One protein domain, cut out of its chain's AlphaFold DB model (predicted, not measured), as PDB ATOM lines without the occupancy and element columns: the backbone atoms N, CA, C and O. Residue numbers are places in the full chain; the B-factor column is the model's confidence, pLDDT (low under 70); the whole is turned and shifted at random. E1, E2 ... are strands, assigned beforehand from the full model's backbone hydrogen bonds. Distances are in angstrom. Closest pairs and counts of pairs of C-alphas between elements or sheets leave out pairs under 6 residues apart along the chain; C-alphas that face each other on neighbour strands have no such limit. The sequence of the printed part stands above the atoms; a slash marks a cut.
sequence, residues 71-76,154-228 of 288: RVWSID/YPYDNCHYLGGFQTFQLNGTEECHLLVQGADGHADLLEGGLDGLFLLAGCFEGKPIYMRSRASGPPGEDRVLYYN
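AT A GLANCE: This is residues 71 to 76 and 154 to 228 of the 288 residues of an uncharacterized protein of Tetrabaena socialis (UniProt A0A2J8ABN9). A strongly twisted, curled sheet of five antiparallel strands, E1, E4, E5, E6 and E7, makes the body, and a small hairpin of E2 and E3 lies crosswise over the end of it where E5 turns into E6. The two sheets form a loose sort of sandwich, the smaller one covering a part of the larger. The printed part has 81 residues with no named helix and seven named strands, E1 to E7 in chain order; the class is all strand, though under half of the residues, 40 of 81, are in named elements. The larger sheet's order is E1 - E4 - E5 - E6 - E7. The whole is compact, with a radius of gyration of the C-alphas of 13.3 A and spans of 34 by 25 by 23 A.

IN THESE COORDINATES: Start at the longest strand, E5, residues 196 to 204: find C-alpha 196 at (159.866, 218.521, 198.317) and go 21.6 A to C-alpha 204. E6, residues 207 to 212, spans 16.6 A, and E7 is residues 224 to 226. E4, residues 176 to 181, spans 16.0 A. E1, residues 71 to 76, runs 16.7 A from C-alpha 71 at (156.036, 208.506, 193.203). The smaller sheet has E2, residues 159 to 164, beginning at C-alpha 159 (179.455, 207.877, 195.112), and E3, residues 167 to 170.

HOW THE PARTS SIT: In the larger sheet E4, E5, E6 and E7 form a meander, each strand the antiparallel neighbour of the one before. E5 bends by 60 degrees at residue 201, and its pairing is staggered: residues 196 to 198 pair with E4, residues 198 to 204 with E6. In the hairpin of E4 and E5, look at N 198 and O 178, 2.8 A apart; in that of E5 and E6, at N 199 and O 211, 2.8 A. The hairpin of E6 and E7 has N 225 and O 210 at 2.8 A. The edge strand E1 is antiparallel to E4 at 152 degrees, with N 179 and O 73 at 3.0 A. In the hairpin of E2 and E3, N 162 and O 167 are 2.8 A apart. The two sheets are a sandwich, two sheets face to face, with strands at 88 degrees. The closest C-alphas of E2 and E5 are those of Cys 159 and Cys 203, 5.6 A; of E3 and E5, those of Phe 168 and Gly 202, 6.3 A. E1 and E3 are apart.

THE WHOLE: The C-alphas farthest apart are those of Tyr 154 and Pro 219, 38.6 A. Residues 77 to 153 are not printed, and C-alphas 76 and 154 across this cut are 23.9 A apart. The links E4 to E5 and E6 to E7 are long. Mean pLDDT of the printed part is 72.7, with 27 residues under 70, among them residues 71 to 76; E1 has a mean of 39.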
ATOM      1  N   ARG A  71     155.362 208.447 194.509       37.59
ATOM      2  CA  ARG A  71     156.036 208.506 193.203       37.59
ATOM      3  C   ARG A  71     157.349 209.272 193.329       37.59
ATOM      4  O   ARG A  71     157.366 210.395 193.830       37.59
ATOM      5  N   VAL A  72     158.444 208.681 192.852       38.97
ATOM      6  CA  VAL A  72     159.781 209.298 192.842       38.97
ATOM      7  C   VAL A  72     160.138 209.704 191.416       38.97
ATOM      8  O   VAL A  72     159.975 208.915 190.490       38.97
ATOM      9  N   TRP A  73     160.630 210.932 191.246       37.25
ATOM     10  CA  TRP A  73     161.019 211.485 189.948       37.25
ATOM     11  C   TRP A  73     162.439 212.053 190.045       37.25
ATOM     12  O   TRP A  73     162.783 212.700 191.042       37.25
ATOM     13  N   SER A  74     163.252 211.830 189.013       40.44
ATOM     14  CA  SER A  74     164.589 212.413 188.858       40.44
ATOM     15  C   SER A  74     164.563 213.589 187.883       40.44
ATOM     16  O   SER A  74     163.888 213.542 186.854       40.44
ATOM     17  N   ILE A  75     165.311 214.644 188.200       38.84
ATOM     18  CA  ILE A  75     165.524 215.794 187.311       38.84
ATOM     19  C   ILE A  75     167.003 215.814 186.924       38.84
ATOM     20  O   ILE A  75     167.855 215.896 187.816       38.84
ATOM     21  N   ASP A  76     167.280 215.751 185.619       38.34
ATOM     22  CA  ASP A  76     168.626 215.890 185.056       38.34
ATOM     23  C   ASP A  76     169.042 217.371 185.066       38.34
ATOM     24  O   ASP A  76     168.262 218.271 184.738       38.34
ATOM     25  N   TYR A 154     177.355 194.122 193.509       47.84
ATOM     26  CA  TYR A 154     177.901 195.456 193.241       47.84
ATOM     27  C   TYR A 154     178.037 196.235 194.559       47.84
ATOM     28  O   TYR A 154     177.057 196.807 195.041       47.84
ATOM     29  N   PRO A 155     179.225 196.228 195.198       48.03
ATOM     30  CA  PRO A 155     179.437 196.949 196.444       48.03
ATOM     31  C   PRO A 155     179.189 198.445 196.226       48.03
ATOM     32  O   PRO A 155     179.542 198.997 195.191       48.03
ATOM     33  N   TYR A 156     178.562 199.058 197.227       52.66
ATOM     34  CA  TYR A 156     178.010 200.415 197.315       52.66
ATOM     35  C   TYR A 156     178.957 201.603 197.034       52.66
ATOM     36  O   TYR A 156     178.692 202.709 197.497       52.66
ATOM     37  N   ASP A 157     180.026 201.434 196.268       52.81
ATOM     38  CA  ASP A 157     180.955 202.496 195.889       52.81
ATOM     39  C   ASP A 157     180.447 203.240 194.645       52.81
ATOM     40  O   ASP A 157     181.145 203.398 193.646       52.81
ATOM     41  N   ASN A 158     179.192 203.692 194.698       66.44
ATOM     42  CA  ASN A 158     178.580 204.433 193.599       66.44
ATOM     43  C   ASN A 158     178.727 205.943 193.756       66.44
ATOM     44  O   ASN A 158     178.324 206.652 192.850       66.44
ATOM     45  N   CYS A 159     179.281 206.446 194.864       74.06
ATOM     46  CA  CYS A 159     179.455 207.877 195.112       74.06
ATOM     47  C   CYS A 159     180.843 208.150 195.706       74.06
ATOM     48  O   CYS A 159     181.118 207.816 196.861       74.06
ATOM     49  N   HIS A 160     181.716 208.801 194.937       74.62
ATOM     50  CA  HIS A 160     183.043 209.217 195.389       74.62
ATOM     51  C   HIS A 160     183.089 210.718 195.661       74.62
ATOM     52  O   HIS A 160     182.753 211.527 194.800       74.62
ATOM     53  N   TYR A 161     183.557 211.098 196.850       69.25
ATOM     54  CA  TYR A 161     183.810 212.495 197.187       69.25
ATOM     55  C   TYR A 161     185.174 212.931 196.640       69.25
ATOM     56  O   TYR A 161     186.207 212.425 197.076       69.25
ATOM     57  N   LEU A 162     185.188 213.885 195.708       72.44
ATOM     58  CA  LEU A 162     186.402 214.357 195.027       72.44
ATOM     59  C   LEU A 162     187.027 215.613 195.671       72.44
ATOM     60  O   LEU A 162     187.970 216.173 195.117       72.44
ATOM     61  N   GLY A 163     186.554 216.042 196.849       52.09
ATOM     62  CA  GLY A 163     187.206 217.108 197.629       52.09
ATOM     63  C   GLY A 163     186.511 218.478 197.651       52.09
ATOM     64  O   GLY A 163     187.169 219.482 197.918       52.09
ATOM     65  N   GLY A 164     185.197 218.543 197.421       57.81
ATOM     66  CA  GLY A 164     184.403 219.775 197.476       57.81
ATOM     67  C   GLY A 164     182.893 219.506 197.480       57.81
ATOM     68  O   GLY A 164     182.446 218.442 197.066       57.81
ATOM     69  N   PHE A 165     182.087 220.473 197.943       53.84
ATOM     70  CA  PHE A 165     180.612 220.366 198.029       53.84
ATOM     71  C   PHE A 165     179.896 220.174 196.674       53.84
ATOM     72  O   PHE A 165     178.700 219.918 196.657       53.84
ATOM     73  N   GLN A 166     180.609 220.310 195.552       57.06
ATOM     74  CA  GLN A 166     180.081 220.145 194.187       57.06
ATOM     75  C   GLN A 166     180.923 219.182 193.341       57.06
ATOM     76  O   GLN A 166     180.819 219.171 192.123       57.06
ATOM     77  N   THR A 167     181.828 218.429 193.962       65.62
ATOM     78  CA  THR A 167     182.701 217.505 193.240       65.62
ATOM     79  C   THR A 167     182.482 216.127 193.829       65.62
ATOM     80  O   THR A 167     183.212 215.687 194.725       65.62
ATOM     81  N   PHE A 168     181.422 215.476 193.381       72.19
ATOM     82  CA  PHE A 168     181.203 214.062 193.610       72.19
ATOM     83  C   PHE A 168     181.137 213.365 192.257       72.19
ATOM     84  O   PHE A 168     180.884 213.986 191.236       72.19
ATOM     85  N   GLN A 169     181.470 212.086 192.240       69.00
ATOM     86  CA  GLN A 169     181.346 211.262 191.052       69.00
ATOM     87  C   GLN A 169     180.400 210.132 191.385       69.00
ATOM     88  O   GLN A 169     180.659 209.370 192.321       69.00
ATOM     89  N   LEU A 170     179.316 210.045 190.620       72.50
ATOM     90  CA  LEU A 170     178.446 208.890 190.647       72.50
ATOM     91  C   LEU A 170     178.950 207.869 189.622       72.50
ATOM     92  O   LEU A 170     179.126 208.189 188.445       72.50
ATOM     93  N   ASN A 171     179.263 206.651 190.063       63.28
ATOM     94  CA  ASN A 171     179.738 205.615 189.149       63.28
ATOM     95  C   ASN A 171     178.552 205.059 188.354       63.28
ATOM     96  O   ASN A 171     177.740 204.307 188.883       63.28
ATOM     97  N   GLY A 172     178.477 205.422 187.072       57.88
ATOM     98  CA  GLY A 172     177.516 204.851 186.123       57.88
ATOM     99  C   GLY A 172     176.130 205.498 186.109       57.88
ATOM    100  O   GLY A 172     175.285 205.047 185.343       57.88
ATOM    101  N   THR A 173     175.894 206.553 186.892       61.34
ATOM    102  CA  THR A 173     174.633 207.311 186.886       61.34
ATOM    103  C   THR A 173     174.892 208.814 186.865       61.34
ATOM    104  O   THR A 173     175.908 209.294 187.364       61.34
ATOM    105  N   GLU A 174     173.990 209.567 186.241       63.50
ATOM    106  CA  GLU A 174     174.037 211.031 186.210       63.50
ATOM    107  C   GLU A 174     173.626 211.653 187.556       63.50
ATOM    108  O   GLU A 174     172.908 211.057 188.366       63.50
ATOM    109  N   GLU A 175     174.112 212.870 187.816       67.75
ATOM    110  CA  GLU A 175     173.792 213.625 189.027       67.75
ATOM    111  C   GLU A 175     172.355 214.158 188.975       67.75
ATOM    112  O   GLU A 175     172.088 215.271 188.519       67.75
ATOM    113  N   CYS A 176     171.415 213.362 189.481       72.56
ATOM    114  CA  CYS A 176     170.006 213.738 189.527       72.56
ATOM    115  C   CYS A 176     169.589 214.289 190.892       72.56
ATOM    116  O   CYS A 176     169.958 213.774 191.952       72.56
ATOM    117  N   HIS A 177     168.756 215.330 190.874       82.25
ATOM    118  CA  HIS A 177     168.001 215.766 192.049       82.25
ATOM    119  C   HIS A 177     166.736 214.920 192.210       82.25
ATOM    120  O   HIS A 177     166.183 214.428 191.226       82.25
ATOM    121  N   LEU A 178     166.270 214.767 193.449       84.19
ATOM    122  CA  LEU A 178     165.097 213.959 193.775       84.19
ATOM    123  C   LEU A 178     163.900 214.855 194.067       84.19
ATOM    124  O   LEU A 178     163.970 215.730 194.930       84.19
ATOM    125  N   LEU A 179     162.782 214.610 193.391       85.75
ATOM    126  CA  LEU A 179     161.493 215.185 193.755       85.75
ATOM    127  C   LEU A 179     160.669 214.129 194.497       85.75
ATOM    128  O   LEU A 179     160.361 213.074 193.941       85.75
ATOM    129  N   VAL A 180     160.319 214.425 195.749       85.69
ATOM    130  CA  VAL A 180     159.467 213.578 196.596       85.69
ATOM    131  C   VAL A 180     158.082 214.215 196.690       85.69
ATOM    132  O   VAL A 180     157.984 215.401 197.005       85.69
ATOM    133  N   GLN A 181     157.030 213.446 196.397       85.44
ATOM    134  CA  GLN A 181     155.628 213.879 196.460       85.44
ATOM    135  C   GLN A 181     154.741 212.770 197.045       85.44
ATOM    136  O   GLN A 181     154.949 211.592 196.754       85.44
ATOM    137  N   GLY A 182     153.731 213.147 197.833       80.88
ATOM    138  CA  GLY A 182     152.781 212.231 198.470       80.88
ATOM    139  C   GLY A 182     153.334 211.476 199.685       80.88
ATOM    140  O   GLY A 182     152.606 210.710 200.316       80.88
ATOM    141  N   ALA A 183     154.594 211.699 200.056       81.56
ATOM    142  CA  ALA A 183     155.217 211.095 201.227       81.56
ATOM    143  C   ALA A 183     154.676 211.686 202.533       81.56
ATOM    144  O   ALA A 183     154.691 211.000 203.553       81.56
ATOM    145  N   ASP A 184     154.144 212.911 202.507       76.19
ATOM    146  CA  ASP A 184     153.518 213.554 203.670       76.19
ATOM    147  C   ASP A 184     152.371 212.722 204.259       76.19
ATOM    148  O   ASP A 184     152.186 212.705 205.474       76.19
ATOM    149  N   GLY A 185     151.653 211.960 203.424       69.44
ATOM    150  CA  GLY A 185     150.593 211.055 203.878       69.44
ATOM    151  C   GLY A 185     151.098 209.858 204.695       69.44
ATOM    152  O   GLY A 185     150.351 209.306 205.498       69.44
ATOM    153  N   HIS A 186     152.366 209.477 204.522       66.75
ATOM    154  CA  HIS A 186     153.016 208.371 205.236       66.75
ATOM    155  C   HIS A 186     154.008 208.841 206.307       66.75
ATOM    156  O   HIS A 186     154.494 208.042 207.108       66.75
ATOM    157  N   ALA A 187     154.330 210.131 206.297       72.62
ATOM    158  CA  ALA A 187     155.295 210.788 207.160       72.62
ATOM    159  C   ALA A 187     154.635 211.883 208.006       72.62
ATOM    160  O   ALA A 187     155.247 212.904 208.309       72.62
ATOM    161  N   ASP A 188     153.388 211.648 208.393       66.44
ATOM    162  CA  ASP A 188     152.518 212.535 209.163       66.44
ATOM    163  C   ASP A 188     153.119 212.977 210.509       66.44
ATOM    164  O   ASP A 188     152.840 214.069 211.002       66.44
ATOM    165  N   LEU A 189     153.995 212.154 211.089       77.69
ATOM    166  CA  LEU A 189     154.719 212.464 212.325       77.69
ATOM    167  C   LEU A 189     155.891 213.443 212.138       77.69
ATOM    168  O   LEU A 189     156.472 213.896 213.127       77.69
ATOM    169  N   LEU A 190     156.287 213.743 210.900       76.06
ATOM    170  CA  LEU A 190     157.358 214.686 210.606       76.06
ATOM    171  C   LEU A 190     156.762 216.076 210.355       76.06
ATOM    172  O   LEU A 190     156.143 216.319 209.328       76.06
ATOM    173  N   GLU A 191     157.012 217.006 211.277       77.62
ATOM    174  CA  GLU A 191     156.547 218.397 211.181       77.62
ATOM    175  C   GLU A 191     157.030 219.063 209.882       77.62
ATOM    176  O   GLU A 191     158.231 219.205 209.691       77.62
ATOM    177  N   GLY A 192     156.100 219.391 208.978       78.12
ATOM    178  CA  GLY A 192     156.373 219.967 207.652       78.12
ATOM    179  C   GLY A 192     156.815 218.974 206.563       78.12
ATOM    180  O   GLY A 192     157.223 219.374 205.472       78.12
ATOM    181  N   GLY A 193     156.659 217.674 206.828       85.56
ATOM    182  CA  GLY A 193     156.550 216.657 205.787       85.56
ATOM    183  C   GLY A 193     157.859 216.198 205.137       85.56
ATOM    184  O   GLY A 193     158.969 216.673 205.413       85.56
ATOM    185  N   LEU A 194     157.728 215.215 204.250       86.25
ATOM    186  CA  LEU A 194     158.783 214.681 203.394       86.25
ATOM    187  C   LEU A 194     158.703 215.207 201.953       86.25
ATOM    188  O   LEU A 194     159.739 215.225 201.292       86.25
ATOM    189  N   ASP A 195     157.583 215.774 201.518       86.94
ATOM    190  CA  ASP A 195     157.388 216.257 200.149       86.94
ATOM    191  C   ASP A 195     158.242 217.475 199.825       86.94
ATOM    192  O   ASP A 195     158.188 218.487 200.517       86.94
ATOM    193  N   GLY A 196     159.033 217.411 198.759       89.25
ATOM    194  CA  GLY A 196     159.866 218.521 198.317       89.25
ATOM    195  C   GLY A 196     160.977 218.109 197.358       89.25
ATOM    196  O   GLY A 196     161.227 216.932 197.109       89.25
ATOM    197  N   LEU A 197     161.657 219.116 196.809       88.75
ATOM    198  CA  LEU A 197     162.867 218.933 196.008       88.75
ATOM    199  C   LEU A 197     164.084 218.730 196.917       88.75
ATOM    200  O   LEU A 197     164.355 219.581 197.768       88.75
ATOM    201  N   PHE A 198     164.838 217.663 196.685       89.69
ATOM    202  CA  PHE A 198     166.072 217.310 197.370       89.69
ATOM    203  C   PHE A 198     167.248 217.360 196.399       89.69
ATOM    204  O   PHE A 198     167.284 216.679 195.375       89.69
ATOM    205  N   LEU A 199     168.222 218.191 196.742       87.81
ATOM    206  CA  LEU A 199     169.429 218.424 195.971       87.81
ATOM    207  C   LEU A 199     170.516 217.471 196.451       87.81
ATOM    208  O   LEU A 199     170.715 217.309 197.655       87.81
ATOM    209  N   LEU A 200     171.230 216.859 195.515       85.56
ATOM    210  CA  LEU A 200     172.383 216.028 195.832       85.56
ATOM    211  C   LEU A 200     173.468 216.905 196.474       85.56
ATOM    212  O   LEU A 200     173.848 217.943 195.939       85.56
ATOM    213  N   ALA A 201     173.893 216.517 197.671       85.19
ATOM    214  CA  ALA A 201     174.715 217.327 198.563       85.19
ATOM    215  C   ALA A 201     176.120 216.756 198.782       85.19
ATOM    216  O   ALA A 201     177.025 217.483 199.192       85.19
ATOM    217  N   GLY A 202     176.302 215.458 198.546       83.75
ATOM    218  CA  GLY A 202     177.596 214.801 198.663       83.75
ATOM    219  C   GLY A 202     177.476 213.294 198.818       83.75
ATOM    220  O   GLY A 202     176.427 212.711 198.558       83.75
ATOM    221  N   CYS A 203     178.566 212.683 199.280       82.50
ATOM    222  CA  CYS A 203     178.660 211.251 199.531       82.50
ATOM    223  C   CYS A 203     179.052 210.986 200.990       82.50
ATOM    224  O   CYS A 203     179.913 211.677 201.537       82.50
ATOM    225  N   PHE A 204     178.490 209.948 201.599       78.00
ATOM    226  CA  PHE A 204     178.887 209.431 202.905       78.00
ATOM    227  C   PHE A 204     178.937 207.911 202.850       78.00
ATOM    228  O   PHE A 204     177.962 207.279 202.455       78.00
ATOM    229  N   GLU A 205     180.089 207.335 203.201       77.81
ATOM    230  CA  GLU A 205     180.322 205.882 203.128       77.81
ATOM    231  C   GLU A 205     179.978 205.286 201.746       77.81
ATOM    232  O   GLU A 205     179.314 204.257 201.648       77.81
ATOM    233  N   GLY A 206     180.362 205.980 200.668       77.44
ATOM    234  CA  GLY A 206     180.078 205.555 199.290       77.44
ATOM    235  C   GLY A 206     178.648 205.834 198.809       77.44
ATOM    236  O   GLY A 206     178.337 205.599 197.643       77.44
ATOM    237  N   LYS A 207     177.774 206.382 199.663       79.69
ATOM    238  CA  LYS A 207     176.346 206.589 199.366       79.69
ATOM    239  C   LYS A 207     175.996 208.062 199.174       79.69
ATOM    240  O   LYS A 207     176.514 208.894 199.918       79.69
ATOM    241  N   PRO A 208     175.086 208.398 198.247       81.12
ATOM    242  CA  PRO A 208     174.656 209.773 198.049       81.12
ATOM    243  C   PRO A 208     173.852 210.291 199.251       81.12
ATOM    244  O   PRO A 208     173.021 209.587 199.834       81.12
ATOM    245  N   ILE A 209     174.102 211.548 199.603       87.00
ATOM    246  CA  ILE A 209     173.342 212.337 200.569       87.00
ATOM    247  C   ILE A 209     172.605 213.430 199.810       87.00
ATOM    248  O   ILE A 209     173.220 214.162 199.039       87.00
ATOM    249  N   TYR A 210     171.327 213.620 200.116       88.31
ATOM    250  CA  TYR A 210     170.527 214.705 199.566       88.31
ATOM    251  C   TYR A 210     170.078 215.676 200.656       88.31
ATOM    252  O   TYR A 210     169.742 215.269 201.765       88.31
ATOM    253  N   MET A 211     170.030 216.965 200.337       89.00
ATOM    254  CA  MET A 211     169.509 218.020 201.203       89.00
ATOM    255  C   MET A 211     168.271 218.649 200.578       89.00
ATOM    256  O   MET A 211     168.262 218.978 199.394       89.00
ATOM    257  N   ARG A 212     167.225 218.854 201.375       89.50
ATOM    258  CA  ARG A 212     166.020 219.553 200.927       89.50
ATOM    259  C   ARG A 212     166.377 220.968 200.472       89.50
ATOM    260  O   ARG A 212     167.068 221.706 201.172       89.50
ATOM    261  N   SER A 213     165.884 221.358 199.303       88.12
ATOM    262  CA  SER A 213     166.002 222.727 198.822       88.12
ATOM    263  C   SER A 213     165.229 223.673 199.738       88.12
ATOM    264  O   SER A 213     164.056 223.465 200.037       88.12
ATOM    265  N   ARG A 214     165.849 224.792 200.115       85.25
ATOM    266  CA  ARG A 214     165.173 225.855 200.880       85.25
ATOM    267  C   ARG A 214     163.993 226.481 200.141       85.25
ATOM    268  O   ARG A 214     163.182 227.153 200.761       85.25
ATOM    269  N   ALA A 215     163.922 226.302 198.822       83.38
ATOM    270  CA  ALA A 215     162.797 226.766 198.021       83.38
ATOM    271  C   ALA A 215     161.581 225.827 198.100       83.38
ATOM    272  O   ALA A 215     160.474 226.267 197.803       83.38
ATOM    273  N   SER A 216     161.779 224.554 198.463       81.50
ATOM    274  CA  SER A 216     160.721 223.539 198.536       81.50
ATOM    275  C   SER A 216     160.281 223.213 199.965       81.50
ATOM    276  O   SER A 216     159.235 222.599 200.135       81.50
ATOM    277  N   GLY A 217     161.062 223.590 200.984       75.44
ATOM    278  CA  GLY A 217     160.759 223.342 202.395       75.44
ATOM    279  C   GLY A 217     160.303 224.579 203.176       75.44
ATOM    280  O   GLY A 217     160.642 225.704 202.794       75.44
ATOM    281  N   PRO A 218     159.594 224.395 204.304       73.62
ATOM    282  CA  PRO A 218     159.355 225.465 205.265       73.62
ATOM    283  C   PRO A 218     160.680 226.022 205.829       73.62
ATOM    284  O   PRO A 218     161.652 225.278 206.001       73.62
ATOM    285  N   PRO A 219     160.765 227.328 206.141       71.56
ATOM    286  CA  PRO A 219     161.968 227.910 206.726       71.56
ATOM    287  C   PRO A 219     162.295 227.261 208.078       71.56
ATOM    288  O   PRO A 219     161.467 227.272 208.981       71.56
ATOM    289  N   GLY A 220     163.523 226.762 208.239       73.50
ATOM    290  CA  GLY A 220     163.974 226.113 209.478       73.50
ATOM    291  C   GLY A 220     163.857 224.587 209.477       73.50
ATOM    292  O   GLY A 220     164.340 223.953 210.410       73.50
ATOM    293  N   GLU A 221     163.313 223.997 208.412       77.31
ATOM    294  CA  GLU A 221     163.193 222.547 208.243       77.31
ATOM    295  C   GLU A 221     164.183 222.015 207.196       77.31
ATOM    296  O   GLU A 221     163.821 221.361 206.214       77.31
ATOM    297  N   ASP A 222     165.470 222.311 207.393       80.19
ATOM    298  CA  ASP A 222     166.528 221.731 206.568       80.19
ATOM    299  C   ASP A 222     166.568 220.211 206.841       80.19
ATOM    300  O   ASP A 222     166.843 219.763 207.957       80.19
ATOM    301  N   ARG A 223     166.261 219.402 205.820       83.12
ATOM    302  CA  ARG A 223     166.231 217.935 205.923       83.12
ATOM    303  C   ARG A 223     167.315 217.302 205.083       83.12
ATOM    304  O   ARG A 223     167.591 217.746 203.970       83.12
ATOM    305  N   VAL A 224     167.866 216.217 205.611       86.06
ATOM    306  CA  VAL A 224     168.873 215.406 204.939       86.06
ATOM    307  C   VAL A 224     168.296 214.016 204.705       86.06
ATOM    308  O   VAL A 224     167.896 213.343 205.655       86.06
ATOM    309  N   LEU A 225     168.252 213.593 203.444       84.69
ATOM    310  CA  LEU A 225     167.953 212.220 203.061       84.69
ATOM    311  C   LEU A 225     169.261 211.478 202.826       84.69
ATOM    312  O   LEU A 225     170.135 211.938 202.093       84.69
ATOM    313  N   TYR A 226     169.376 210.309 203.439       80.62
ATOM    314  CA  TYR A 226     170.477 209.388 203.215       80.62
ATOM    315  C   TYR A 226     169.913 207.977 203.094       80.62
ATOM    316  O   TYR A 226     168.953 207.613 203.779       80.62
ATOM    317  N   TYR A 227     170.511 207.173 202.220       71.94
ATOM    318  CA  TYR A 227     170.103 205.787 202.064       71.94
ATOM    319  C   TYR A 227     170.558 204.969 203.278       71.94
ATOM    320  O   TYR A 227     171.748 204.697 203.464       71.94
ATOM    321  N   ASN A 228     169.605 204.561 204.115       67.56
ATOM    322  CA  ASN A 228     169.863 203.624 205.197       67.56
ATOM    323  C   ASN A 228     169.488 202.203 204.741       67.56
ATOM    324  O   ASN A 228     168.298 201.890 204.674       67.56
TER     325      ASN A 228